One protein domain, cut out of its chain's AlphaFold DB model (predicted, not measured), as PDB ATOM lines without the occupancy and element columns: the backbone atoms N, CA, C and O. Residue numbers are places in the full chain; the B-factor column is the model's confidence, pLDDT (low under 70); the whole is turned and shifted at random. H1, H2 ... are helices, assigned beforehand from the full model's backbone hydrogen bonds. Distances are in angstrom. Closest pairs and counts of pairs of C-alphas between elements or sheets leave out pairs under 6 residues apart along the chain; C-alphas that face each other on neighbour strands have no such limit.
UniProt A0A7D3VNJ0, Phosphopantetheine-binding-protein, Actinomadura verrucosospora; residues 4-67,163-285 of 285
ATOM      1  N   SER A   4      35.398 -13.022  11.573       91.69
ATOM      2  CA  SER A   4      35.011 -14.298  12.181       91.69
ATOM      3  C   SER A   4      33.716 -14.898  11.629       91.69
ATOM      4  O   SER A   4      33.452 -16.069  11.892       91.69
ATOM      5  N   VAL A   5      32.907 -14.120  10.898       93.06
ATOM      6  CA  VAL A   5      31.603 -14.559  10.367       93.06
ATOM      7  C   VAL A   5      31.615 -14.847   8.862       93.06
ATOM      8  O   VAL A   5      30.596 -15.249   8.320       93.06
ATOM      9  N   MET A   6      32.742 -14.660   8.173       94.88
ATOM     10  CA  MET A   6      32.882 -14.931   6.733       94.88
ATOM     11  C   MET A   6      33.728 -16.178   6.499       94.88
ATOM     12  O   MET A   6      34.601 -16.477   7.310       94.88
ATOM     13  N   ASP A   7      33.509 -16.913   5.412       94.75
ATOM     14  CA  ASP A   7      34.403 -18.017   5.036       94.75
ATOM     15  C   ASP A   7      35.744 -17.530   4.439       94.75
ATOM     16  O   ASP A   7      35.995 -16.328   4.301       94.75
ATOM     17  N   CYS A   8      36.630 -18.477   4.113       95.75
ATOM     18  CA  CYS A   8      37.960 -18.204   3.563       95.75
ATOM     19  C   CYS A   8      37.944 -17.582   2.162       95.75
ATOM     20  O   CYS A   8      38.964 -17.043   1.755       95.75
ATOM     21  N   ILE A   9      36.827 -17.623   1.434       96.69
ATOM     22  CA  ILE A   9      36.689 -17.041   0.097       96.69
ATOM     23  C   ILE A   9      36.148 -15.610   0.219       96.69
ATOM     24  O   ILE A   9      36.735 -14.661  -0.298       96.69
ATOM     25  N   GLN A  10      35.081 -15.419   0.991       96.50
ATOM     26  CA  GLN A  10      34.387 -14.145   1.180       96.50
ATOM     27  C   GLN A  10      35.229 -13.073   1.876       96.50
ATOM     28  O   GLN A  10      35.116 -11.892   1.544       96.50
ATOM     29  N   VAL A  11      36.038 -13.453   2.867       97.56
ATOM     30  CA  VAL A  11      36.632 -12.504   3.823       97.56
ATOM     31  C   VAL A  11      37.512 -11.437   3.160       97.56
ATOM     32  O   VAL A  11      37.432 -10.259   3.513       97.56
ATOM     33  N   ASN A  12      38.292 -11.817   2.146       98.12
ATOM     34  CA  ASN A  12      39.194 -10.908   1.438       98.12
ATOM     35  C   ASN A  12      38.459 -10.025   0.417       98.12
ATOM     36  O   ASN A  12      38.823  -8.862   0.237       98.12
ATOM     37  N   LEU A  13      37.356 -10.510  -0.165       98.19
ATOM     38  CA  LEU A  13      36.422  -9.661  -0.920       98.19
ATOM     39  C   LEU A  13      35.772  -8.624   0.005       98.19
ATOM     40  O   LEU A  13      35.624  -7.466  -0.373       98.19
ATOM     41  N   GLY A  14      35.457  -9.003   1.247       97.88
ATOM     42  CA  GLY A  14      34.971  -8.081   2.274       97.88
ATOM     43  C   GLY A  14      35.955  -6.947   2.586       97.88
ATOM     44  O   GLY A  14      35.540  -5.796   2.708       97.88
ATOM     45  N   VAL A  15      37.261  -7.237   2.642       97.75
ATOM     46  CA  VAL A  15      38.306  -6.205   2.804       97.75
ATOM     47  C   VAL A  15      38.292  -5.210   1.644       97.75
ATOM     48  O   VAL A  15      38.334  -3.999   1.872       97.75
ATOM     49  N   LEU A  16      38.215  -5.700   0.403       97.94
ATOM     50  CA  LEU A  16      38.154  -4.833  -0.776       97.94
ATOM     51  C   LEU A  16      36.863  -4.009  -0.812       97.94
ATOM     52  O   LEU A  16      36.909  -2.821  -1.126       97.94
ATOM     53  N   ALA A  17      35.729  -4.599  -0.435       97.88
ATOM     54  CA  ALA A  17      34.452  -3.896  -0.372       97.88
ATOM     55  C   ALA A  17      34.488  -2.743   0.634       97.88
ATOM     56  O   ALA A  17      34.106  -1.625   0.296       97.88
ATOM     57  N   ASP A  18      35.014  -2.993   1.837       97.44
ATOM     58  CA  ASP A  18      35.171  -1.959   2.861       97.44
ATOM     59  C   ASP A  18      36.112  -0.837   2.396       97.44
ATOM     60  O   ASP A  18      35.874   0.339   2.682       97.44
ATOM     61  N   ARG A  19      37.167  -1.185   1.647       96.19
ATOM     62  CA  ARG A  19      38.107  -0.216   1.069       96.19
ATOM     63  C   ARG A  19      37.459   0.658  -0.006       96.19
ATOM     64  O   ARG A  19      37.723   1.858  -0.028       96.19
ATOM     65  N   PHE A  20      36.677   0.077  -0.914       96.88
ATOM     66  CA  PHE A  20      36.131   0.802  -2.066       96.88
ATOM     67  C   PHE A  20      34.832   1.552  -1.763       96.88
ATOM     68  O   PHE A  20      34.631   2.647  -2.283       96.88
ATOM     69  N   HIS A  21      33.967   0.988  -0.919       96.81
ATOM     70  CA  HIS A  21      32.602   1.485  -0.701       96.81
ATOM     71  C   HIS A  21      32.338   1.946   0.736       96.81
ATOM     72  O   HIS A  21      31.261   2.461   1.032       96.81
ATOM     73  N   GLY A  22      33.336   1.829   1.615       96.12
ATOM     74  CA  GLY A  22      33.276   2.285   2.999       96.12
ATOM     75  C   GLY A  22      32.995   1.164   3.995       96.12
ATOM     76  O   GLY A  22      32.605   0.052   3.637       96.12
ATOM     77  N   THR A  23      33.222   1.474   5.271       95.88
ATOM     78  CA  THR A  23      33.120   0.534   6.392       95.88
ATOM     79  C   THR A  23      31.787  -0.213   6.409       95.88
ATOM     80  O   THR A  23      30.739   0.366   6.140       95.88
ATOM     81  N   ASP A  24      31.851  -1.501   6.751       96.00
ATOM     82  CA  ASP A  24      30.707  -2.409   6.896       96.00
ATOM     83  C   ASP A  24      29.965  -2.770   5.601       96.00
ATOM     84  O   ASP A  24      28.988  -3.520   5.640       96.00
ATOM     85  N   THR A  25      30.486  -2.377   4.432       96.62
ATOM     86  CA  THR A  25      29.959  -2.837   3.138       96.62
ATOM     87  C   THR A  25      29.978  -4.364   3.038       96.62
ATOM     88  O   THR A  25      29.031  -4.951   2.510       96.62
ATOM     89  N   HIS A  26      31.005  -5.027   3.587       97.12
ATOM     90  CA  HIS A  26      31.099  -6.493   3.609       97.12
ATOM     91  C   HIS A  26      29.872  -7.187   4.226       97.12
ATOM     92  O   HIS A  26      29.538  -8.300   3.817       97.12
ATOM     93  N   LEU A  27      29.158  -6.538   5.158       97.31
ATOM     94  CA  LEU A  27      27.967  -7.112   5.790       97.31
ATOM     95  C   LEU A  27      26.834  -7.371   4.789       97.31
ATOM     96  O   LEU A  27      25.997  -8.232   5.041       97.31
ATOM     97  N   ARG A  28      26.829  -6.709   3.622       97.31
ATOM     98  CA  ARG A  28      25.840  -6.952   2.553       97.31
ATOM     99  C   ARG A  28      25.850  -8.398   2.054       97.31
ATOM    100  O   ARG A  28      24.831  -8.849   1.530       97.31
ATOM    101  N   LEU A  29      26.951  -9.137   2.234       97.06
ATOM    102  CA  LEU A  29      27.005 -10.577   1.958       97.06
ATOM    103  C   LEU A  29      26.049 -11.394   2.839       97.06
ATOM    104  O   LEU A  29      25.639 -12.465   2.410       97.06
ATOM    105  N   GLY A  30      25.665 -10.889   4.016       96.88
ATOM    106  CA  GLY A  30      24.686 -11.515   4.910       96.88
ATOM    107  C   GLY A  30      23.232 -11.194   4.583       96.88
ATOM    108  O   GLY A  30      22.333 -11.704   5.244       96.88
ATOM    109  N   ALA A  31      22.959 -10.336   3.595       96.50
ATOM    110  CA  ALA A  31      21.586  -9.976   3.260       96.50
ATOM    111  C   ALA A  31      20.732 -11.177   2.792       96.50
ATOM    112  O   ALA A  31      19.587 -11.299   3.240       96.50
ATOM    113  N   PRO A  32      21.236 -12.085   1.931       95.69
ATOM    114  CA  PRO A  32      20.545 -13.335   1.642       95.69
ATOM    115  C   PRO A  32      20.641 -14.295   2.834       95.69
ATOM    116  O   PRO A  32      21.737 -14.560   3.311       95.69
ATOM    117  N   LEU A  33      19.512 -14.863   3.257       94.25
ATOM    118  CA  LEU A  33      19.478 -16.017   4.159       94.25
ATOM    119  C   LEU A  33      19.036 -17.224   3.335       94.25
ATOM    120  O   LEU A  33      17.891 -17.265   2.880       94.25
ATOM    121  N   ARG A  34      19.948 -18.166   3.075       90.19
ATOM    122  CA  ARG A  34      19.698 -19.266   2.132       90.19
ATOM    123  C   ARG A  34      20.015 -20.639   2.709       90.19
ATOM    124  O   ARG A  34      20.835 -20.815   3.612       90.19
ATOM    125  N   PHE A  35      19.342 -21.627   2.136       95.00
ATOM    126  CA  PHE A  35      19.643 -23.040   2.300       95.00
ATOM    127  C   PHE A  35      19.635 -23.701   0.919       95.00
ATOM    128  O   PHE A  35      18.646 -24.297   0.499       95.00
ATOM    129  N   ASP A  36      20.735 -23.512   0.192       91.88
ATOM    130  CA  ASP A  36      20.911 -24.019  -1.168       91.88
ATOM    131  C   ASP A  36      21.729 -25.308  -1.105       91.88
ATOM    132  O   ASP A  36      22.954 -25.288  -0.994       91.88
ATOM    133  N   VAL A  37      21.036 -26.446  -1.119       91.94
ATOM    134  CA  VAL A  37      21.686 -27.761  -1.116       91.94
ATOM    135  C   VAL A  37      22.103 -28.111  -2.536       91.94
ATOM    136  O   VAL A  37      21.255 -28.230  -3.426       91.94
ATOM    137  N   ARG A  38      23.402 -28.326  -2.748       85.12
ATOM    138  CA  ARG A  38      23.906 -28.782  -4.042       85.12
ATOM    139  C   ARG A  38      23.427 -30.207  -4.337       85.12
ATOM    140  O   ARG A  38      23.337 -31.032  -3.418       85.12
ATOM    141  N   PRO A  39      23.155 -30.527  -5.615       69.31
ATOM    142  CA  PRO A  39      22.908 -31.899  -6.032       69.31
ATOM    143  C   PRO A  39      24.050 -32.814  -5.582       69.31
ATOM    144  O   PRO A  39      25.220 -32.452  -5.683       69.31
ATOM    145  N   LEU A  40      23.694 -34.001  -5.092       70.88
ATOM    146  CA  LEU A  40      24.657 -35.033  -4.726       70.88
ATOM    147  C   LEU A  40      25.515 -35.394  -5.940       70.88
ATOM    148  O   LEU A  40      24.977 -35.684  -7.012       70.88
ATOM    149  N   ASP A  41      26.833 -35.442  -5.747       72.75
ATOM    150  CA  ASP A  41      27.704 -36.194  -6.645       72.75
ATOM    151  C   ASP A  41      27.125 -37.620  -6.774       72.75
ATOM    152  O   ASP A  41      26.779 -38.231  -5.758       72.75
ATOM    153  N   PRO A  42      26.957 -38.167  -7.993       70.00
ATOM    154  CA  PRO A  42      26.447 -39.526  -8.182       70.00
ATOM    155  C   PRO A  42      27.361 -40.624  -7.603       70.00
ATOM    156  O   PRO A  42      27.011 -41.806  -7.659       70.00
ATOM    157  N   SER A  43      28.526 -40.269  -7.067       76.44
ATOM    158  CA  SER A  43      29.451 -41.177  -6.403       76.44
ATOM    159  C   SER A  43      28.823 -41.855  -5.171       76.44
ATOM    160  O   SER A  43      28.199 -41.196  -4.336       76.44
ATOM    161  N   PRO A  44      29.000 -43.180  -4.999       71.38
ATOM    162  CA  PRO A  44      28.512 -43.890  -3.819       71.38
ATOM    163  C   PRO A  44      29.062 -43.287  -2.518       71.38
ATOM    164  O   PRO A  44      30.275 -43.188  -2.349       71.38
ATOM    165  N   GLY A  45      28.174 -42.923  -1.588       75.75
ATOM    166  CA  GLY A  45      28.562 -42.313  -0.308       75.75
ATOM    167  C   GLY A  45      28.828 -40.806  -0.370       75.75
ATOM    168  O   GLY A  45      29.346 -40.242   0.588       75.75
ATOM    169  N   ALA A  46      28.482 -40.135  -1.474       87.00
ATOM    170  CA  ALA A  46      28.452 -38.679  -1.494       87.00
ATOM    171  C   ALA A  46      27.411 -38.147  -0.497       87.00
ATOM    172  O   ALA A  46      26.304 -38.678  -0.375       87.00
ATOM    173  N   LEU A  47      27.771 -37.074   0.202       92.38
ATOM    174  CA  LEU A  47      26.901 -36.352   1.124       92.38
ATOM    175  C   LEU A  47      26.525 -34.996   0.520       92.38
ATOM    176  O   LEU A  47      27.341 -34.401  -0.187       92.38
ATOM    177  N   PRO A  48      25.302 -34.499   0.769       93.38
ATOM    178  CA  PRO A  48      24.865 -33.235   0.199       93.38
ATOM    179  C   PRO A  48      25.596 -32.079   0.882       93.38
ATOM    180  O   PRO A  48      25.900 -32.156   2.072       93.38
ATOM    181  N   THR A  49      25.854 -31.006   0.140       93.25
ATOM    182  CA  THR A  49      26.646 -29.869   0.621       93.25
ATOM    183  C   THR A  49      25.934 -28.538   0.417       93.25
ATOM    184  O   THR A  49      25.217 -28.365  -0.569       93.25
ATOM    185  N   VAL A  50      26.145 -27.606   1.344       94.62
ATOM    186  CA  VAL A  50      25.773 -26.184   1.232       94.62
ATOM    187  C   VAL A  50      26.966 -25.279   0.896       94.62
ATOM    188  O   VAL A  50      26.834 -24.058   0.882       94.62
ATOM    189  N   GLU A  51      28.142 -25.864   0.669       92.69
ATOM    190  CA  GLU A  51      29.371 -25.164   0.299       92.69
ATOM    191  C   GLU A  51      29.225 -24.485  -1.073       92.69
ATOM    192  O   GLU A  51      28.967 -25.167  -2.073       92.69
ATOM    193  N   PRO A  52      29.354 -23.150  -1.149       91.88
ATOM    194  CA  PRO A  52      29.243 -22.445  -2.420       91.88
ATOM    195  C   PRO A  52      30.485 -22.641  -3.282       91.88
ATOM    196  O   PRO A  52      31.600 -22.724  -2.774       91.88
ATOM    197  N   GLU A  53      30.293 -22.641  -4.595       92.62
ATOM    198  CA  GLU A  53      31.403 -22.612  -5.544       92.62
ATOM    199  C   GLU A  53      32.024 -21.209  -5.610       92.62
ATOM    200  O   GLU A  53      31.365 -20.191  -5.361       92.62
ATOM    201  N   LEU A  54      33.299 -21.138  -6.003       95.25
ATOM    202  CA  LEU A  54      34.012 -19.869  -6.155       95.25
ATOM    203  C   LEU A  54      33.261 -18.890  -7.072       95.25
ATOM    204  O   LEU A  54      33.084 -17.728  -6.712       95.25
ATOM    205  N   ASP A  55      32.748 -19.352  -8.213       95.75
ATOM    206  CA  ASP A  55      32.037 -18.494  -9.166       95.75
ATOM    207  C   ASP A  55      30.750 -17.895  -8.557       95.75
ATOM    208  O   ASP A  55      30.406 -16.742  -8.822       95.75
ATOM    209  N   GLU A  56      30.069 -18.619  -7.662       95.31
ATOM    210  CA  GLU A  56      28.902 -18.114  -6.925       95.31
ATOM    211  C   GLU A  56      29.299 -17.050  -5.892       95.31
ATOM    212  O   GLU A  56      28.576 -16.061  -5.691       95.31
ATOM    213  N   ARG A  57      30.464 -17.218  -5.248       96.25
ATOM    214  CA  ARG A  57      31.045 -16.217  -4.342       96.25
ATOM    215  C   ARG A  57      31.436 -14.949  -5.102       96.25
ATOM    216  O   ARG A  57      31.069 -13.858  -4.659       96.25
ATOM    217  N   LEU A  58      32.076 -15.075  -6.264       97.88
ATOM    218  CA  LEU A  58      32.440 -13.945  -7.127       97.88
ATOM    219  C   LEU A  58      31.201 -13.215  -7.667       97.88
ATOM    220  O   LEU A  58      31.105 -11.991  -7.567       97.88
ATOM    221  N   ALA A  59      30.190 -13.952  -8.137       96.75
ATOM    222  CA  ALA A  59      28.922 -13.367  -8.571       96.75
ATOM    223  C   ALA A  59      28.198 -12.636  -7.426       96.75
ATOM    224  O   ALA A  59      27.622 -11.560  -7.618       96.75
ATOM    225  N   SER A  60      28.248 -13.188  -6.210       96.44
ATOM    226  CA  SER A  60      27.699 -12.538  -5.017       96.44
ATOM    227  C   SER A  60      28.468 -11.271  -4.648       96.44
ATOM    228  O   SER A  60      27.834 -10.284  -4.285       96.44
ATOM    229  N   ALA A  61      29.794 -11.253  -4.788       97.88
ATOM    230  CA  ALA A  61      30.601 -10.057  -4.564       97.88
ATOM    231  C   ALA A  61      30.288  -8.954  -5.585       97.88
ATOM    232  O   ALA A  61      30.039  -7.816  -5.189       97.88
ATOM    233  N   ALA A  62      30.163  -9.284  -6.871       98.00
ATOM    234  CA  ALA A  62      29.727  -8.319  -7.881       98.00
ATOM    235  C   ALA A  62      28.354  -7.732  -7.541       98.00
ATOM    236  O   ALA A  62      28.178  -6.514  -7.486       98.00
ATOM    237  N   ARG A  63      27.382  -8.596  -7.230       97.75
ATOM    238  CA  ARG A  63      26.003  -8.177  -6.968       97.75
ATOM    239  C   ARG A  63      25.837  -7.409  -5.659       97.75
ATOM    240  O   ARG A  63      25.125  -6.413  -5.640       97.75
ATOM    241  N   LEU A  64      26.406  -7.894  -4.558       98.06
ATOM    242  CA  LEU A  64      26.129  -7.384  -3.210       98.06
ATOM    243  C   LEU A  64      27.184  -6.403  -2.718       98.06
ATOM    244  O   LEU A  64      26.831  -5.479  -1.989       98.06
ATOM    245  N   LEU A  65      28.445  -6.596  -3.104       98.25
ATOM    246  CA  LEU A  65      29.564  -5.763  -2.667       98.25
ATOM    247  C   LEU A  65      29.973  -4.718  -3.703       98.25
ATOM    248  O   LEU A  65      30.718  -3.812  -3.357       98.25
ATOM    249  N   GLY A  66      29.491  -4.821  -4.946       98.12
ATOM    250  CA  GLY A  66      29.910  -3.917  -6.013       98.12
ATOM    251  C   GLY A  66      31.372  -4.150  -6.390       98.12
ATOM    252  O   GLY A  66      32.130  -3.191  -6.520       98.12
ATOM    253  N   LEU A  67      31.782  -5.418  -6.489       98.44
ATOM    254  CA  LEU A  67      33.134  -5.834  -6.874       98.44
ATOM    255  C   LEU A  67      33.072  -6.707  -8.127       98.44
ATOM    256  O   LEU A  67      32.758  -7.892  -8.045       98.44
ATOM    257  N   PRO A 163      26.987  -1.542  -6.457       94.06
ATOM    258  CA  PRO A 163      26.354  -2.698  -5.839       94.06
ATOM    259  C   PRO A 163      24.848  -2.699  -6.131       94.06
ATOM    260  O   PRO A 163      24.170  -1.673  -6.033       94.06
ATOM    261  N   GLY A 164      24.307  -3.871  -6.455       93.69
ATOM    262  CA  GLY A 164      22.872  -4.081  -6.595       93.69
ATOM    263  C   GLY A 164      22.147  -3.985  -5.253       93.69
ATOM    264  O   GLY A 164      22.758  -4.074  -4.185       93.69
ATOM    265  N   ALA A 165      20.825  -3.817  -5.293       93.12
ATOM    266  CA  ALA A 165      20.020  -3.822  -4.075       93.12
ATOM    267  C   ALA A 165      20.155  -5.173  -3.339       93.12
ATOM    268  O   ALA A 165      20.150  -6.226  -3.993       93.12
ATOM    269  N   PRO A 166      20.280  -5.173  -1.997       92.19
ATOM    270  CA  PRO A 166      20.153  -6.406  -1.230       92.19
ATOM    271  C   PRO A 166      18.764  -7.027  -1.473       92.19
ATOM    272  O   PRO A 166      17.820  -6.301  -1.801       92.19
ATOM    273  N   PRO A 167      18.618  -8.360  -1.353       91.31
ATOM    274  CA  PRO A 167      17.305  -8.987  -1.446       91.31
ATOM    275  C   PRO A 167      16.365  -8.396  -0.391       91.31
ATOM    276  O   PRO A 167      16.767  -8.174   0.752       91.31
ATOM    277  N   ALA A 168      15.115  -8.154  -0.780       91.38
ATOM    278  CA  ALA A 168      14.078  -7.788   0.174       91.38
ATOM    279  C   ALA A 168      13.809  -8.970   1.131       91.38
ATOM    280  O   ALA A 168      13.970 -10.124   0.714       91.38
ATOM    281  N   PRO A 169      13.390  -8.729   2.387       91.44
ATOM    282  CA  PRO A 169      13.076  -9.800   3.336       91.44
ATOM    283  C   PRO A 169      12.095 -10.849   2.791       91.44
ATOM    284  O   PRO A 169      12.226 -12.037   3.085       91.44
ATOM    285  N   GLU A 170      11.156 -10.439   1.936       94.06
ATOM    286  CA  GLU A 170      10.193 -11.319   1.276       94.06
ATOM    287  C   GLU A 170      10.868 -12.367   0.393       94.06
ATOM    288  O   GLU A 170      10.397 -13.498   0.359       94.06
ATOM    289  N   ALA A 171      11.990 -12.040  -0.255       94.50
ATOM    290  CA  ALA A 171      12.730 -12.994  -1.079       94.50
ATOM    291  C   ALA A 171      13.373 -14.101  -0.226       94.50
ATOM    292  O   ALA A 171      13.376 -15.263  -0.625       94.50
ATOM    293  N   ASN A 172      13.873 -13.765   0.972       95.00
ATOM    294  CA  ASN A 172      14.376 -14.765   1.920       95.00
ATOM    295  C   ASN A 172      13.229 -15.652   2.434       95.00
ATOM    296  O   ASN A 172      13.374 -16.872   2.495       95.00
ATOM    297  N   ARG A 173      12.068 -15.059   2.755       95.44
ATOM    298  CA  ARG A 173      10.870 -15.809   3.167       95.44
ATOM    299  C   ARG A 173      10.406 -16.759   2.068       95.44
ATOM    300  O   ARG A 173      10.183 -17.932   2.346       95.44
ATOM    301  N   GLU A 174      10.253 -16.273   0.839       96.06
ATOM    302  CA  GLU A 174       9.834 -17.077  -0.314       96.06
ATOM    303  C   GLU A 174      10.775 -18.256  -0.548       96.06
ATOM    304  O   GLU A 174      10.306 -19.378  -0.714       96.06
ATOM    305  N   HIS A 175      12.087 -18.024  -0.469       95.12
ATOM    306  CA  HIS A 175      13.088 -19.080  -0.588       95.12
ATOM    307  C   HIS A 175      12.959 -20.149   0.503       95.12
ATOM    308  O   HIS A 175      12.906 -21.341   0.211       95.12
ATOM    309  N   LEU A 176      12.895 -19.735   1.770       95.56
ATOM    310  CA  LEU A 176      12.982 -20.652   2.913       95.56
ATOM    311  C   LEU A 176      11.661 -21.347   3.256       95.56
ATOM    312  O   LEU A 176      11.674 -22.372   3.933       95.56
ATOM    313  N   THR A 177      10.535 -20.818   2.779       93.88
ATOM    314  CA  THR A 177       9.201 -21.421   2.958       93.88
ATOM    315  C   THR A 177       8.725 -22.186   1.721       93.88
ATOM    316  O   THR A 177       7.670 -22.822   1.758       93.88
ATOM    317  N   ALA A 178       9.492 -22.165   0.624       94.62
ATOM    318  CA  ALA A 178       9.187 -22.956  -0.559       94.62
ATOM    319  C   ALA A 178       9.168 -24.456  -0.224       94.62
ATOM    320  O   ALA A 178      10.075 -24.979   0.425       94.62
ATOM    321  N   ALA A 179       8.162 -25.171  -0.737       91.81
ATOM    322  CA  ALA A 179       8.018 -26.613  -0.523       91.81
ATOM    323  C   ALA A 179       9.235 -27.414  -1.024       91.81
ATOM    324  O   ALA A 179       9.569 -28.463  -0.477       91.81
ATOM    325  N   GLU A 180       9.918 -26.920  -2.058       90.12
ATOM    326  CA  GLU A 180      11.144 -27.529  -2.580       90.12
ATOM    327  C   GLU A 180      12.305 -27.419  -1.586       90.12
ATOM    328  O   GLU A 180      13.022 -28.401  -1.385       90.12
ATOM    329  N   THR A 181      12.446 -26.265  -0.928       92.62
ATOM    330  CA  THR A 181      13.429 -26.034   0.136       92.62
ATOM    331  C   THR A 181      13.109 -26.879   1.363       92.62
ATOM    332  O   THR A 181      14.008 -27.489   1.938       92.62
ATOM    333  N   ASP A 182      11.831 -26.996   1.725       92.19
ATOM    334  CA  ASP A 182      11.390 -27.870   2.813       92.19
ATOM    335  C   ASP A 182      11.769 -29.336   2.554       92.19
ATOM    336  O   ASP A 182      12.498 -29.951   3.334       92.19
ATOM    337  N   ALA A 183      11.419 -29.853   1.373       93.25
ATOM    338  CA  ALA A 183      11.818 -31.190   0.949       93.25
ATOM    339  C   ALA A 183      13.348 -31.352   0.852       93.25
ATOM    340  O   ALA A 183      13.873 -32.446   1.075       93.25
ATOM    341  N   ALA A 184      14.088 -30.294   0.501       93.69
ATOM    342  CA  ALA A 184      15.547 -30.315   0.484       93.69
ATOM    343  C   ALA A 184      16.140 -30.428   1.896       93.69
ATOM    344  O   ALA A 184      17.079 -31.202   2.070       93.69
ATOM    345  N   ARG A 185      15.579 -29.740   2.903       95.31
ATOM    346  CA  ARG A 185      15.992 -29.868   4.315       95.31
ATOM    347  C   ARG A 185      15.811 -31.292   4.822       95.31
ATOM    348  O   ARG A 185      16.752 -31.861   5.375       95.31
ATOM    349  N   ASP A 186      14.654 -31.893   4.563       94.62
ATOM    350  CA  ASP A 186      14.373 -33.271   4.973       94.62
ATOM    351  C   ASP A 186      15.350 -34.262   4.336       94.62
ATOM    352  O   ASP A 186      15.962 -35.078   5.032       94.62
ATOM    353  N   ARG A 187      15.563 -34.155   3.016       94.00
ATOM    354  CA  ARG A 187      16.534 -34.996   2.296       94.00
ATOM    355  C   ARG A 187      17.957 -34.794   2.804       94.00
ATOM    356  O   ARG A 187      18.690 -35.770   2.937       94.00
ATOM    357  N   TYR A 188      18.342 -33.552   3.090       95.38
ATOM    358  CA  TYR A 188      19.659 -33.220   3.618       95.38
ATOM    359  C   TYR A 188      19.892 -33.906   4.967       95.38
ATOM    360  O   TYR A 188      20.848 -34.661   5.119       95.38
ATOM    361  N   VAL A 189      18.978 -33.731   5.927       96.81
ATOM    362  CA  VAL A 189      19.091 -34.354   7.256       96.81
ATOM    363  C   VAL A 189      19.084 -35.883   7.160       96.81
ATOM    364  O   VAL A 189      19.885 -36.537   7.832       96.81
ATOM    365  N   ALA A 190      18.213 -36.456   6.322       95.44
ATOM    366  CA  ALA A 190      18.144 -37.899   6.110       95.44
ATOM    367  C   ALA A 190      19.461 -38.457   5.551       95.44
ATOM    368  O   ALA A 190      19.974 -39.438   6.087       95.44
ATOM    369  N   ALA A 191      20.066 -37.792   4.560       94.38
ATOM    370  CA  ALA A 191      21.322 -38.233   3.957       94.38
ATOM    371  C   ALA A 191      22.460 -38.361   4.984       94.38
ATOM    372  O   ALA A 191      23.183 -39.355   4.980       94.38
ATOM    373  N   TYR A 192      22.588 -37.404   5.908       95.31
ATOM    374  CA  TYR A 192      23.588 -37.469   6.981       95.31
ATOM    375  C   TYR A 192      23.252 -38.498   8.066       95.31
ATOM    376  O   TYR A 192      24.159 -39.087   8.662       95.31
ATOM    377  N   ARG A 193      21.964 -38.705   8.358       95.75
ATOM    378  CA  ARG A 193      21.499 -39.661   9.375       95.75
ATOM    379  C   ARG A 193      21.662 -41.109   8.931       95.75
ATOM    380  O   ARG A 193      22.005 -41.965   9.740       95.75
ATOM    381  N   GLU A 194      21.373 -41.373   7.666       94.19
ATOM    382  CA  GLU A 194      21.280 -42.718   7.096       94.19
ATOM    383  C   GLU A 194      22.578 -43.154   6.407       94.19
ATOM    384  O   GLU A 194      22.656 -44.256   5.862       94.19
ATOM    385  N   HIS A 195      23.612 -42.308   6.441       93.56
ATOM    386  CA  HIS A 195      24.884 -42.590   5.800       93.56
ATOM    387  C   HIS A 195      25.526 -43.880   6.356       93.56
ATOM    388  O   HIS A 195      25.649 -44.033   7.576       93.56
ATOM    389  N   PRO A 196      25.991 -44.803   5.489       92.62
ATOM    390  CA  PRO A 196      26.527 -46.097   5.915       92.62
ATOM    391  C   PRO A 196      27.842 -45.994   6.701       92.62
ATOM    392  O   PRO A 196      28.184 -46.916   7.438       92.62
ATOM    393  N   ASP A 197      28.568 -44.881   6.555       93.00
ATOM    394  CA  ASP A 197      29.731 -44.538   7.372       93.00
ATOM    395  C   ASP A 197      29.392 -43.350   8.297       93.00
ATOM    396  O   ASP A 197      29.436 -42.193   7.857       93.00
ATOM    397  N   PRO A 198      29.061 -43.604   9.578       90.94
ATOM    398  CA  PRO A 198      28.737 -42.546  10.532       90.94
ATOM    399  C   PRO A 198      29.902 -41.591  10.807       90.94
ATOM    400  O   PRO A 198      29.676 -40.434  11.161       90.94
ATOM    401  N   LYS A 199      31.150 -42.053  10.671       93.62
ATOM    402  CA  LYS A 199      32.325 -41.213  10.909       93.62
ATOM    403  C   LYS A 199      32.490 -40.219   9.767       93.62
ATOM    404  O   LYS A 199      32.598 -39.028  10.047       93.62
ATOM    405  N   ALA A 200      32.412 -40.687   8.521       92.75
ATOM    406  CA  ALA A 200      32.433 -39.817   7.346       92.75
ATOM    407  C   ALA A 200      31.282 -38.794   7.372       92.75
ATOM    408  O   ALA A 200      31.489 -37.618   7.078       92.75
ATOM    409  N   ALA A 201      30.088 -39.214   7.807       94.62
ATOM    410  CA  ALA A 201      28.935 -38.327   7.936       94.62
ATOM    411  C   ALA A 201      29.167 -37.191   8.934       94.62
ATOM    412  O   ALA A 201      28.934 -36.030   8.608       94.62
ATOM    413  N   VAL A 202      29.658 -37.501  10.136       96.31
ATOM    414  CA  VAL A 202      29.950 -36.480  11.155       96.31
ATOM    415  C   VAL A 202      31.149 -35.611  10.754       96.31
ATOM    416  O   VAL A 202      31.150 -34.410  11.027       96.31
ATOM    417  N   GLU A 203      32.153 -36.183  10.083       93.19
ATOM    418  CA  GLU A 203      33.288 -35.438   9.522       93.19
ATOM    419  C   GLU A 203      32.825 -34.387   8.517       93.19
ATOM    420  O   GLU A 203      33.139 -33.209   8.698       93.19
ATOM    421  N   ARG A 204      32.008 -34.767   7.528       94.06
ATOM    422  CA  ARG A 204      31.458 -33.799   6.574       94.06
ATOM    423  C   ARG A 204      30.512 -32.811   7.256       94.06
ATOM    424  O   ARG A 204      30.658 -31.611   7.045       94.06
ATOM    425  N   LEU A 205      29.622 -33.277   8.136       96.44
ATOM    426  CA  LEU A 205      28.671 -32.414   8.849       96.44
ATOM    427  C   LEU A 205      29.374 -31.326   9.680       96.44
ATOM    428  O   LEU A 205      28.822 -30.246   9.875       96.44
ATOM    429  N   THR A 206      30.600 -31.576  10.149       95.56
ATOM    430  CA  THR A 206      31.396 -30.564  10.858       95.56
ATOM    431  C   THR A 206      31.698 -29.353   9.968       95.56
ATOM    432  O   THR A 206      31.552 -28.222  10.424       95.56
ATOM    433  N   LEU A 207      32.070 -29.566   8.700       93.69
ATOM    434  CA  LEU A 207      32.300 -28.471   7.749       93.69
ATOM    435  C   LEU A 207      30.992 -27.757   7.399       93.69
ATOM    436  O   LEU A 207      30.918 -26.532   7.443       93.69
ATOM    437  N   GLU A 208      29.945 -28.522   7.106       96.44
ATOM    438  CA  GLU A 208      28.640 -27.971   6.740       96.44
ATOM    439  C   GLU A 208      28.061 -27.061   7.824       96.44
ATOM    440  O   GLU A 208      27.600 -25.955   7.558       96.44
ATOM    441  N   THR A 209      28.111 -27.512   9.076       96.88
ATOM    442  CA  THR A 209      27.569 -26.749  10.205       96.88
ATOM    443  C   THR A 209      28.422 -25.534  10.533       96.88
ATOM    444  O   THR A 209      27.874 -24.515  10.944       96.88
ATOM    445  N   TRP A 210      29.732 -25.590  10.278       95.31
ATOM    446  CA  TRP A 210      30.604 -24.419  10.336       95.31
ATOM    447  C   TRP A 210      30.233 -23.373   9.272       95.31
ATOM    448  O   TRP A 210      30.128 -22.191   9.604       95.31
ATOM    449  N   LEU A 211      29.964 -23.792   8.028       95.38
ATOM    450  CA  LEU A 211      29.515 -22.904   6.946       95.38
ATOM    451  C   LEU A 211      28.157 -22.269   7.268       95.38
ATOM    452  O   LEU A 211      28.019 -21.046   7.214       95.38
ATOM    453  N   LEU A 212      27.175 -23.085   7.663       97.44
ATOM    454  CA  LEU A 212      25.833 -22.621   8.025       97.44
ATOM    455  C   LEU A 212      25.890 -21.649   9.208       97.44
ATOM    456  O   LEU A 212      25.319 -20.563   9.136       97.44
ATOM    457  N   ALA A 213      26.629 -21.974  10.272       97.56
ATOM    458  CA  ALA A 213      26.741 -21.093  11.431       97.56
ATOM    459  C   ALA A 213      27.356 -19.730  11.083       97.56
ATOM    460  O   ALA A 213      26.879 -18.705  11.573       97.56
ATOM    461  N   ARG A 214      28.371 -19.694  10.208       96.44
ATOM    462  CA  ARG A 214      28.962 -18.433   9.730       96.44
ATOM    463  C   ARG A 214      27.988 -17.618   8.897       96.44
ATOM    464  O   ARG A 214      27.817 -16.436   9.170       96.44
ATOM    465  N   ASP A 215      27.294 -18.256   7.963       96.38
ATOM    466  CA  ASP A 215      26.285 -17.602   7.131       96.38
ATOM    467  C   ASP A 215      25.174 -16.956   7.985       96.38
ATOM    468  O   ASP A 215      24.851 -15.780   7.811       96.38
ATOM    469  N   ARG A 216      24.671 -17.661   9.013       98.12
ATOM    470  CA  ARG A 216      23.661 -17.107   9.938       98.12
ATOM    471  C   ARG A 216      24.232 -16.012  10.838       98.12
ATOM    472  O   ARG A 216      23.539 -15.032  11.107       98.12
ATOM    473  N   ALA A 217      25.485 -16.124  11.277       98.06
ATOM    474  CA  ALA A 217      26.146 -15.060  12.032       98.06
ATOM    475  C   ALA A 217      26.344 -13.790  11.188       98.06
ATOM    476  O   ALA A 217      26.138 -12.681  11.686       98.06
ATOM    477  N   LEU A 218      26.681 -13.938   9.906       97.69
ATOM    478  CA  LEU A 218      26.792 -12.831   8.962       97.69
ATOM    479  C   LEU A 218      25.419 -12.205   8.669       97.69
ATOM    480  O   LEU A 218      25.307 -10.980   8.658       97.69
ATOM    481  N   HIS A 219      24.363 -13.015   8.529       97.69
ATOM    482  CA  HIS A 219      22.986 -12.519   8.422       97.69
ATOM    483  C   HIS A 219      22.552 -11.732   9.665       97.69
ATOM    484  O   HIS A 219      21.991 -10.643   9.556       97.69
ATOM    485  N   ALA A 220      22.854 -12.238  10.863       97.69
ATOM    486  CA  ALA A 220      22.568 -11.534  12.107       97.69
ATOM    487  C   ALA A 220      23.322 -10.199  12.204       97.69
ATOM    488  O   ALA A 220      22.739  -9.200  12.628       97.69
ATOM    489  N   ALA A 221      24.591 -10.159  11.781       97.31
ATOM    490  CA  ALA A 221      25.378  -8.928  11.730       97.31
ATOM    491  C   ALA A 221      24.789  -7.912  10.735       97.31
ATOM    492  O   ALA A 221      24.669  -6.736  11.074       97.31
ATOM    493  N   TRP A 222      24.353  -8.369   9.556       96.31
ATOM    494  CA  TRP A 222      23.641  -7.543   8.577       96.31
ATOM    495  C   TRP A 222      22.355  -6.938   9.155       96.31
ATOM    496  O   TRP A 222      22.165  -5.728   9.089       96.31
ATOM    497  N   GLN A 223      21.508  -7.756   9.789       95.44
ATOM    498  CA  GLN A 223      20.269  -7.290  10.423       95.44
ATOM    499  C   GLN A 223      20.551  -6.297  11.559       95.44
ATOM    500  O   GLN A 223      19.851  -5.306  11.702       95.44
ATOM    501  N   CYS A 224      21.592  -6.523  12.367       95.12
ATOM    502  CA  CYS A 224      21.955  -5.600  13.448       95.12
ATOM    503  C   CYS A 224      22.499  -4.255  12.944       95.12
ATOM    504  O   CYS A 224      22.426  -3.266  13.674       95.12
ATOM    505  N   ALA A 225      23.065  -4.216  11.735       93.56
ATOM    506  CA  ALA A 225      23.557  -2.988  11.123       93.56
ATOM    507  C   ALA A 225      22.427  -2.103  10.567       93.56
ATOM    508  O   ALA A 225      22.645  -0.907  10.378       93.56
ATOM    509  N   ASP A 226      21.231  -2.659  10.335       90.38
ATOM    510  CA  ASP A 226      20.049  -1.917   9.893       90.38
ATOM    511  C   ASP A 226      19.146  -1.539  11.089       90.38
ATOM    512  O   ASP A 226      18.485  -2.403  11.669       90.38
ATOM    513  N   PRO A 227      19.032  -0.245  11.454       87.06
ATOM    514  CA  PRO A 227      18.151   0.201  12.536       87.06
ATOM    515  C   PRO A 227      16.661  -0.090  12.302       87.06
ATOM    516  O   PRO A 227      15.868   0.021  13.239       87.06
ATOM    517  N   GLN A 228      16.258  -0.394  11.065       87.75
ATOM    518  CA  GLN A 228      14.878  -0.719  10.701       87.75
ATOM    519  C   GLN A 228      14.593  -2.228  10.723       87.75
ATOM    520  O   GLN A 228      13.434  -2.626  10.573       87.75
ATOM    521  N   ALA A 229      15.606  -3.068  10.948       89.69
ATOM    522  CA  ALA A 229      15.450  -4.513  11.004       89.69
ATOM    523  C   ALA A 229      14.575  -4.944  12.189       89.69
ATOM    524  O   ALA A 229      14.930  -4.802  13.360       89.69
ATOM    525  N   LYS A 230      13.429  -5.559  11.887       88.25
ATOM    526  CA  LYS A 230      12.459  -6.017  12.896       88.25
ATOM    527  C   LYS A 230      12.876  -7.302  13.616       88.25
ATOM    528  O   LYS A 230      12.367  -7.598  14.695       88.25
ATOM    529  N   ALA A 231      13.770  -8.082  13.011       92.44
ATOM    530  CA  ALA A 231      14.156  -9.411  13.483       92.44
ATOM    531  C   ALA A 231      15.614  -9.491  13.967       92.44
ATOM    532  O   ALA A 231      16.117 -10.593  14.150       92.44
ATOM    533  N   ALA A 232      16.291  -8.359  14.206       94.94
ATOM    534  CA  ALA A 232      17.713  -8.335  14.563       94.94
ATOM    535  C   ALA A 232      18.051  -9.163  15.819       94.94
ATOM    536  O   ALA A 232      18.992  -9.956  15.795       94.94
ATOM    537  N   ASP A 233      17.262  -9.042  16.893       95.94
ATOM    538  CA  ASP A 233      17.479  -9.829  18.116       95.94
ATOM    539  C   ASP A 233      17.246 -11.327  17.877       95.94
ATOM    540  O   ASP A 233      18.076 -12.147  18.259       95.94
ATOM    541  N   ARG A 234      16.186 -11.687  17.139       96.44
ATOM    542  CA  ARG A 234      15.920 -13.087  16.763       96.44
ATOM    543  C   ARG A 234      17.027 -13.668  15.888       96.44
ATOM    544  O   ARG A 234      17.420 -14.809  16.091       96.44
ATOM    545  N   ALA A 235      17.541 -12.894  14.932       97.31
ATOM    546  CA  ALA A 235      18.646 -13.319  14.082       97.31
ATOM    547  C   ALA A 235      19.908 -13.577  14.915       97.31
ATOM    548  O   ALA A 235      20.605 -14.564  14.688       97.31
ATOM    549  N   ARG A 236      20.177 -12.731  15.920       97.62
ATOM    550  CA  ARG A 236      21.298 -12.911  16.851       97.62
ATOM    551  C   ARG A 236      21.146 -14.178  17.691       97.62
ATOM    552  O   ARG A 236      22.097 -14.952  17.769       97.62
ATOM    553  N   ASP A 237      19.973 -14.406  18.275       98.25
ATOM    554  CA  ASP A 237      19.693 -15.599  19.082       98.25
ATOM    555  C   ASP A 237      19.806 -16.876  18.236       98.25
ATOM    556  O   ASP A 237      20.410 -17.867  18.652       98.25
ATOM    557  N   HIS A 238      19.296 -16.835  17.003       98.06
ATOM    558  CA  HIS A 238      19.378 -17.956  16.069       98.06
ATOM    559  C   HIS A 238      20.818 -18.248  15.629       98.06
ATOM    560  O   HIS A 238      21.248 -19.402  15.618       98.06
ATOM    561  N   ALA A 239      21.615 -17.214  15.345       98.25
ATOM    562  CA  ALA A 239      23.040 -17.370  15.052       98.25
ATOM    563  C   ALA A 239      23.819 -17.971  16.238       98.25
ATOM    564  O   ALA A 239      24.704 -18.804  16.039       98.25
ATOM    565  N   GLN A 240      23.473 -17.603  17.477       98.31
ATOM    566  CA  GLN A 240      24.057 -18.211  18.677       98.31
ATOM    567  C   GLN A 240      23.670 -19.687  18.822       98.31
ATOM    568  O   GLN A 240      24.516 -20.506  19.187       98.31
ATOM    569  N   ALA A 241      22.426 -20.049  18.497       98.50
ATOM    570  CA  ALA A 241      21.985 -21.441  18.500       98.50
ATOM    571  C   ALA A 241      22.762 -22.285  17.472       98.50
ATOM    572  O   ALA A 241      23.233 -23.377  17.801       98.50
ATOM    573  N   TRP A 242      22.987 -21.750  16.268       98.50
ATOM    574  CA  TRP A 242      23.849 -22.371  15.258       98.50
ATOM    575  C   TRP A 242      25.302 -22.526  15.725       98.50
ATOM    576  O   TRP A 242      25.888 -23.593  15.542       98.50
ATOM    577  N   ALA A 243      25.877 -21.505  16.369       97.31
ATOM    578  CA  ALA A 243      27.231 -21.582  16.921       97.31
ATOM    579  C   ALA A 243      27.349 -22.681  17.994       97.31
ATOM    580  O   ALA A 243      28.252 -23.517  17.932       97.31
ATOM    581  N   GLY A 244      26.391 -22.748  18.925       97.69
ATOM    582  CA  GLY A 244      26.338 -23.807  19.935       97.69
ATOM    583  C   GLY A 244      26.172 -25.203  19.326       97.69
ATOM    584  O   GLY A 244      26.741 -26.174  19.827       97.69
ATOM    585  N   PHE A 245      25.438 -25.328  18.220       98.31
ATOM    586  CA  PHE A 245      25.315 -26.597  17.508       98.31
ATOM    587  C   PHE A 245      26.605 -27.001  16.781       98.31
ATOM    588  O   PHE A 245      27.004 -28.162  16.875       98.31
ATOM    589  N   ALA A 246      27.316 -26.066  16.145       96.88
ATOM    590  CA  ALA A 246      28.629 -26.339  15.553       96.88
ATOM    591  C   ALA A 246      29.631 -26.878  16.599       96.88
ATOM    592  O   ALA A 246      30.355 -27.843  16.333       96.88
ATOM    593  N   GLU A 247      29.619 -26.347  17.827       95.25
ATOM    594  CA  GLU A 247      30.415 -26.893  18.939       95.25
ATOM    595  C   GLU A 247      30.009 -28.332  19.302       95.25
ATOM    596  O   GLU A 247      30.871 -29.197  19.504       95.25
ATOM    597  N   GLN A 248      28.705 -28.624  19.356       96.81
ATOM    598  CA  GLN A 248      28.199 -29.976  19.625       96.81
ATOM    599  C   GLN A 248      28.632 -30.973  18.547       96.81
ATOM    600  O   GLN A 248      29.063 -32.083  18.878       96.81
ATOM    601  N   VAL A 249      28.568 -30.578  17.273       97.25
ATOM    602  CA  VAL A 249      29.019 -31.398  16.143       97.25
ATOM    603  C   VAL A 249      30.520 -31.660  16.239       97.25
ATOM    604  O   VAL A 249      30.933 -32.812  16.122       97.25
ATOM    605  N   TYR A 250      31.336 -30.657  16.579       94.31
ATOM    606  CA  TYR A 250      32.776 -30.843  16.787       94.31
ATOM    607  C   TYR A 250      33.097 -31.805  17.951       94.31
ATOM    608  O   TYR A 250      33.988 -32.659  17.859       94.31
ATOM    609  N   VAL A 251      32.346 -31.735  19.055       95.00
ATOM    610  CA  VAL A 251      32.448 -32.729  20.137       95.00
ATOM    611  C   VAL A 251      32.038 -34.120  19.641       95.00
ATOM    612  O   VAL A 251      32.703 -35.106  19.978       95.00
ATOM    613  N   GLY A 252      30.985 -34.209  18.825       95.69
ATOM    614  CA  GLY A 252      30.561 -35.427  18.135       95.69
ATOM    615  C   GLY A 252      31.680 -36.023  17.280       95.69
ATOM    616  O   GLY A 252      32.032 -37.188  17.473       95.69
ATOM    617  N   LEU A 253      32.319 -35.205  16.440       95.44
ATOM    618  CA  LEU A 253      33.469 -35.569  15.611       95.44
ATOM    619  C   LEU A 253      34.592 -36.184  16.449       95.44
ATOM    620  O   LEU A 253      35.103 -37.268  16.159       95.44
ATOM    621  N   ARG A 254      34.963 -35.522  17.544       94.62
ATOM    622  CA  ARG A 254      36.008 -36.023  18.443       94.62
ATOM    623  C   ARG A 254      35.662 -37.362  19.092       94.62
ATOM    624  O   ARG A 254      36.576 -38.103  19.459       94.62
ATOM    625  N   ARG A 255      34.377 -37.655  19.301       96.00
ATOM    626  CA  ARG A 255      33.917 -38.940  19.850       96.00
ATOM    627  C   ARG A 255      34.008 -40.035  18.796       96.00
ATOM    628  O   ARG A 255      34.624 -41.057  19.088       96.00
ATOM    629  N   VAL A 256      33.500 -39.799  17.586       95.25
ATOM    630  CA  VAL A 256      33.537 -40.799  16.503       95.25
ATOM    631  C   VAL A 256      34.960 -41.090  16.032       95.25
ATOM    632  O   VAL A 256      35.292 -42.245  15.805       95.25
ATOM    633  N   ARG A 257      35.860 -40.093  16.023       92.56
ATOM    634  CA  ARG A 257      37.304 -40.303  15.779       92.56
ATOM    635  C   ARG A 257      37.978 -41.209  16.823       92.56
ATOM    636  O   ARG A 257      39.086 -41.674  16.591       92.56
ATOM    637  N   ARG A 258      37.341 -41.426  17.978       94.38
ATOM    638  CA  ARG A 258      37.794 -42.313  19.066       94.38
ATOM    639  C   ARG A 258      36.905 -43.553  19.203       94.38
ATOM    640  O   ARG A 258      36.827 -44.109  20.299       94.38
ATOM    641  N   ASP A 259      36.178 -43.906  18.146       94.38
ATOM    642  CA  ASP A 259      35.264 -45.050  18.084       94.38
ATOM    643  C   ASP A 259      34.183 -45.034  19.180       94.38
ATOM    644  O   ASP A 259      33.729 -46.067  19.675       94.38
ATOM    645  N   ARG A 260      33.760 -43.832  19.597       94.69
ATOM    646  CA  ARG A 260      32.633 -43.624  20.515       94.69
ATOM    647  C   ARG A 260      31.443 -43.044  19.756       94.69
ATOM    648  O   ARG A 260      31.645 -42.196  18.890       94.69
ATOM    649  N   PRO A 261      30.201 -43.397  20.132       90.62
ATOM    650  CA  PRO A 261      29.024 -42.832  19.487       90.62
ATOM    651  C   PRO A 261      28.959 -41.311  19.689       90.62
ATOM    652  O   PRO A 261      29.230 -40.801  20.793       90.62
ATOM    653  N   ALA A 262      28.595 -40.603  18.618       91.62
ATOM    654  CA  ALA A 262      28.164 -39.210  18.669       91.62
ATOM    655  C   ALA A 262      26.835 -39.086  19.449       91.62
ATOM    656  O   ALA A 262      26.101 -40.073  19.562       91.62
ATOM    657  N   PRO A 263      26.525 -37.912  20.031       92.00
ATOM    658  CA  PRO A 263      25.159 -37.612  20.468       92.00
ATOM    659  C   PRO A 263      24.196 -37.579  19.266       92.00
ATOM    660  O   PRO A 263      24.637 -37.632  18.119       92.00
ATOM    661  N   ASP A 264      22.888 -37.466  19.514       94.19
ATOM    662  CA  ASP A 264      21.954 -37.152  18.428       94.19
ATOM    663  C   ASP A 264      22.229 -35.734  17.907       94.19
ATOM    664  O   ASP A 264      22.095 -34.757  18.643       94.19
ATOM    665  N   LEU A 265      22.647 -35.645  16.645       96.88
ATOM    666  CA  LEU A 265      22.931 -34.391  15.945       96.88
ATOM    667  C   LEU A 265      21.812 -34.017  14.964       96.88
ATOM    668  O   LEU A 265      21.732 -32.874  14.522       96.88
ATOM    669  N   TYR A 266      20.937 -34.960  14.611       96.50
ATOM    670  CA  TYR A 266      20.056 -34.810  13.455       96.50
ATOM    671  C   TYR A 266      18.725 -34.152  13.813       96.50
ATOM    672  O   TYR A 266      18.175 -33.419  12.996       96.50
ATOM    673  N   GLY A 267      18.198 -34.409  15.015       96.81
ATOM    674  CA  GLY A 267      17.042 -33.677  15.543       96.81
ATOM    675  C   GLY A 267      17.331 -32.177  15.700       96.81
ATOM    676  O   GLY A 267      16.598 -31.366  15.134       96.81
ATOM    677  N   PRO A 268      18.421 -31.791  16.396       98.06
ATOM    678  CA  PRO A 268      18.834 -30.392  16.510       98.06
ATOM    679  C   PRO A 268      19.094 -29.711  15.160       98.06
ATOM    680  O   PRO A 268      18.627 -28.593  14.956       98.06
ATOM    681  N   LEU A 269      19.767 -30.390  14.218       98.38
ATOM    682  CA  LEU A 269      19.985 -29.868  12.863       98.38
ATOM    683  C   LEU A 269      18.663 -29.542  12.157       98.38
ATOM    684  O   LEU A 269      18.505 -28.443  11.632       98.38
ATOM    685  N   ALA A 270      17.706 -30.476  12.167       97.88
ATOM    686  CA  ALA A 270      16.394 -30.257  11.560       97.88
ATOM    687  C   ALA A 270      15.663 -29.067  12.203       97.88
ATOM    688  O   ALA A 270      15.093 -28.240  11.495       97.88
ATOM    689  N   GLY A 271      15.731 -28.942  13.533       98.06
ATOM    690  CA  GLY A 271      15.137 -27.820  14.263       98.06
ATOM    691  C   GLY A 271      15.745 -26.464  13.890       98.06
ATOM    692  O   GLY A 271      15.011 -25.504  13.678       98.06
ATOM    693  N   LEU A 272      17.071 -26.379  13.751       98.31
ATOM    694  CA  LEU A 272      17.745 -25.141  13.346       98.31
ATOM    695  C   LEU A 272      17.418 -24.740  11.905       98.31
ATOM    696  O   LEU A 272      17.147 -23.570  11.638       98.31
ATOM    697  N   LEU A 273      17.381 -25.710  10.989       97.81
ATOM    698  CA  LEU A 273      16.984 -25.472   9.600       97.81
ATOM    699  C   LEU A 273      15.511 -25.051   9.484       97.81
ATOM    700  O   LEU A 273      15.171 -24.244   8.618       97.81
ATOM    701  N   ALA A 274      14.628 -25.568  10.343       96.69
ATOM    702  CA  ALA A 274      13.249 -25.092  10.458       96.69
ATOM    703  C   ALA A 274      13.199 -23.642  10.973       96.69
ATOM    704  O   ALA A 274      12.509 -22.808  10.385       96.69
ATOM    705  N   GLY A 275      14.007 -23.324  11.988       97.06
ATOM    706  CA  GLY A 275      14.137 -21.977  12.549       97.06
ATOM    707  C   GLY A 275      14.609 -20.917  11.545       97.06
ATOM    708  O   GLY A 275      14.214 -19.761  11.666       97.06
ATOM    709  N   ASP A 276      15.374 -21.290  10.507       96.50
ATOM    710  CA  ASP A 276      15.716 -20.363   9.413       96.50
ATOM    711  C   ASP A 276      14.454 -19.844   8.694       96.50
ATOM    712  O   ASP A 276      14.351 -18.651   8.398       96.50
ATOM    713  N   ALA A 277      13.470 -20.716   8.441       94.31
ATOM    714  CA  ALA A 277      12.218 -20.330   7.791       94.31
ATOM    715  C   ALA A 277      11.362 -19.439   8.700       94.31
ATOM    716  O   ALA A 277      10.860 -18.411   8.248       94.31
ATOM    717  N   GLU A 278      11.269 -19.776   9.991       94.38
ATOM    718  CA  GLU A 278      10.580 -18.937  10.977       94.38
ATOM    719  C   GLU A 278      11.221 -17.544  11.063       94.38
ATOM    720  O   GLU A 278      10.521 -16.529  11.075       94.38
ATOM    721  N   LEU A 279      12.555 -17.459  11.080       95.12
ATOM    722  CA  LEU A 279      13.271 -16.183  11.093       95.12
ATOM    723  C   LEU A 279      12.947 -15.343   9.849       95.12
ATOM    724  O   LEU A 279      12.730 -14.130   9.955       95.12
ATOM    725  N   ALA A 280      12.879 -15.976   8.678       93.25
ATOM    726  CA  ALA A 280      12.571 -15.305   7.423       93.25
ATOM    727  C   ALA A 280      11.130 -14.768   7.385       93.25
ATOM    728  O   ALA A 280      10.911 -13.641   6.937       93.25
ATOM    729  N   GLU A 281      10.160 -15.510   7.925       92.00
ATOM    730  CA  GLU A 281       8.782 -15.032   8.092       92.00
ATOM    731  C   GLU A 281       8.711 -13.786   8.982       92.00
ATOM    732  O   GLU A 281       8.091 -12.790   8.606       92.00
ATOM    733  N   HIS A 282       9.404 -13.794  10.124       90.00
ATOM    734  CA  HIS A 282       9.439 -12.648  11.039       90.00
ATOM    735  C   HIS A 282      10.173 -11.433  10.469       90.00
ATOM    736  O   HIS A 282       9.876 -10.304  10.854       90.00
ATOM    737  N   SER A 283      11.140 -11.654   9.581       87.81
ATOM    738  CA  SER A 283      11.878 -10.580   8.910       87.81
ATOM    739  C   SER A 283      11.015  -9.848   7.876       87.81
ATOM    740  O   SER A 283      11.255  -8.672   7.613       87.81
ATOM    741  N   ALA A 284      10.021 -10.533   7.302       85.88
ATOM    742  CA  ALA A 284       9.139 -10.013   6.259       85.88
ATOM    743  C   ALA A 284       7.795  -9.451   6.774       85.88
ATOM    744  O   ALA A 284       7.086  -8.791   6.016       85.88
ATOM    745  N   ALA A 285       7.425  -9.713   8.032       74.12
ATOM    746  CA  ALA A 285       6.225  -9.165   8.685       74.12
ATOM    747  C   ALA A 285       6.454  -7.726   9.164       74.12
ATOM    748  O   ALA A 285       5.558  -6.853   9.078       74.12
TER     749      ALA A 285
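What this domain is: This is residues 4 to 67 and 163 to 285 of the 285 residues of the protein "Phosphopantetheine-binding-protein" of Actinomadura verrucosospora (UniProt A0A7D3VNJ0). Four helices, H5 to H8, form an up-and-down bundle, and a small cluster of three helices, H1 to H3, packs on one end of it through H2, which meets H6. H6 and H7 lie side by side as the bundle's closest pair, H5 slants away from H6, and H4 packs on H8 just before H5. A long loop, residues 31 to 53, runs out along the bundle and folds back to H3. The 187 printed residues hold eight named helices, H1 to H8 in chain order, and no named strand, class all helix; the whole is compact, with a radius of gyration of the C-alphas of 16.8 A and spans of 50 by 33 by 29 A.

Where its parts are: Find C-alpha 10 at (34.387, -14.145, 1.180), where H1 begins; it runs through residues 10 to 21. H2 follows at residues 25 to 30, and after the long loop you reach H3, residues 54 to 65. Beyond the cut come H4, residues 169 to 177, and H5, residues 179 to 193, 21.2 A long. Find C-alpha 198 at (28.737, -42.546, 10.532); from there H6 runs 39.9 A to residue 225. H7, residues 232 to 256, is 36.2 A long, and H8, residues 266 to 284, runs 28.0 A to C-alpha 284 at (9.139, -10.013, 6.259).

How they stand to each other: Look first at the bundle, where each helix runs against the one before. H6 and H7, a hairpin, touch at a shallow tilt of 18 degrees, closest at the C-alphas of Ala 220 and Ala 235, 4.7 A. H7 touches H8 with residues 234 to 245 alone, closest at the C-alphas of Ala 235 and Leu 279, 6.8 A. H5 touches H8, closest at the C-alphas of Val 189 and Tyr 266, 6.3 A, but is apart from H7. H4 touches H8, the C-alphas of Arg 173 and Ala 280 coming closest at 4.6 A, at a shallow tilt of 32 degrees, only just short of steep. H2 touches H6 at a steep tilt of 50 degrees, closest at the C-alphas of Gly 30 and His 219, 4.0 A. H1 touches H3, closest at the C-alphas of Ala 17 and Leu 65, 5.7 A. In H1, H3, H4, H5 and H7 every O i to N i+4 pair is within hydrogen-bond range; H6 has 23 of 24, H8 14 of 15, and H2 0 of 2 but 3 of 3 O i to N i+3 pairs.

The domain as a whole: The C-alphas farthest apart are those of His 21 and Asp 259, 50.3 A. Residues 68 to 162 are not printed, and C-alphas 67 and 163 are 7.5 A apart across the cut. Of the links printed whole, H2 to H3 is long. The mean pLDDT of the printed part is 94.1; residue 39 is under 70.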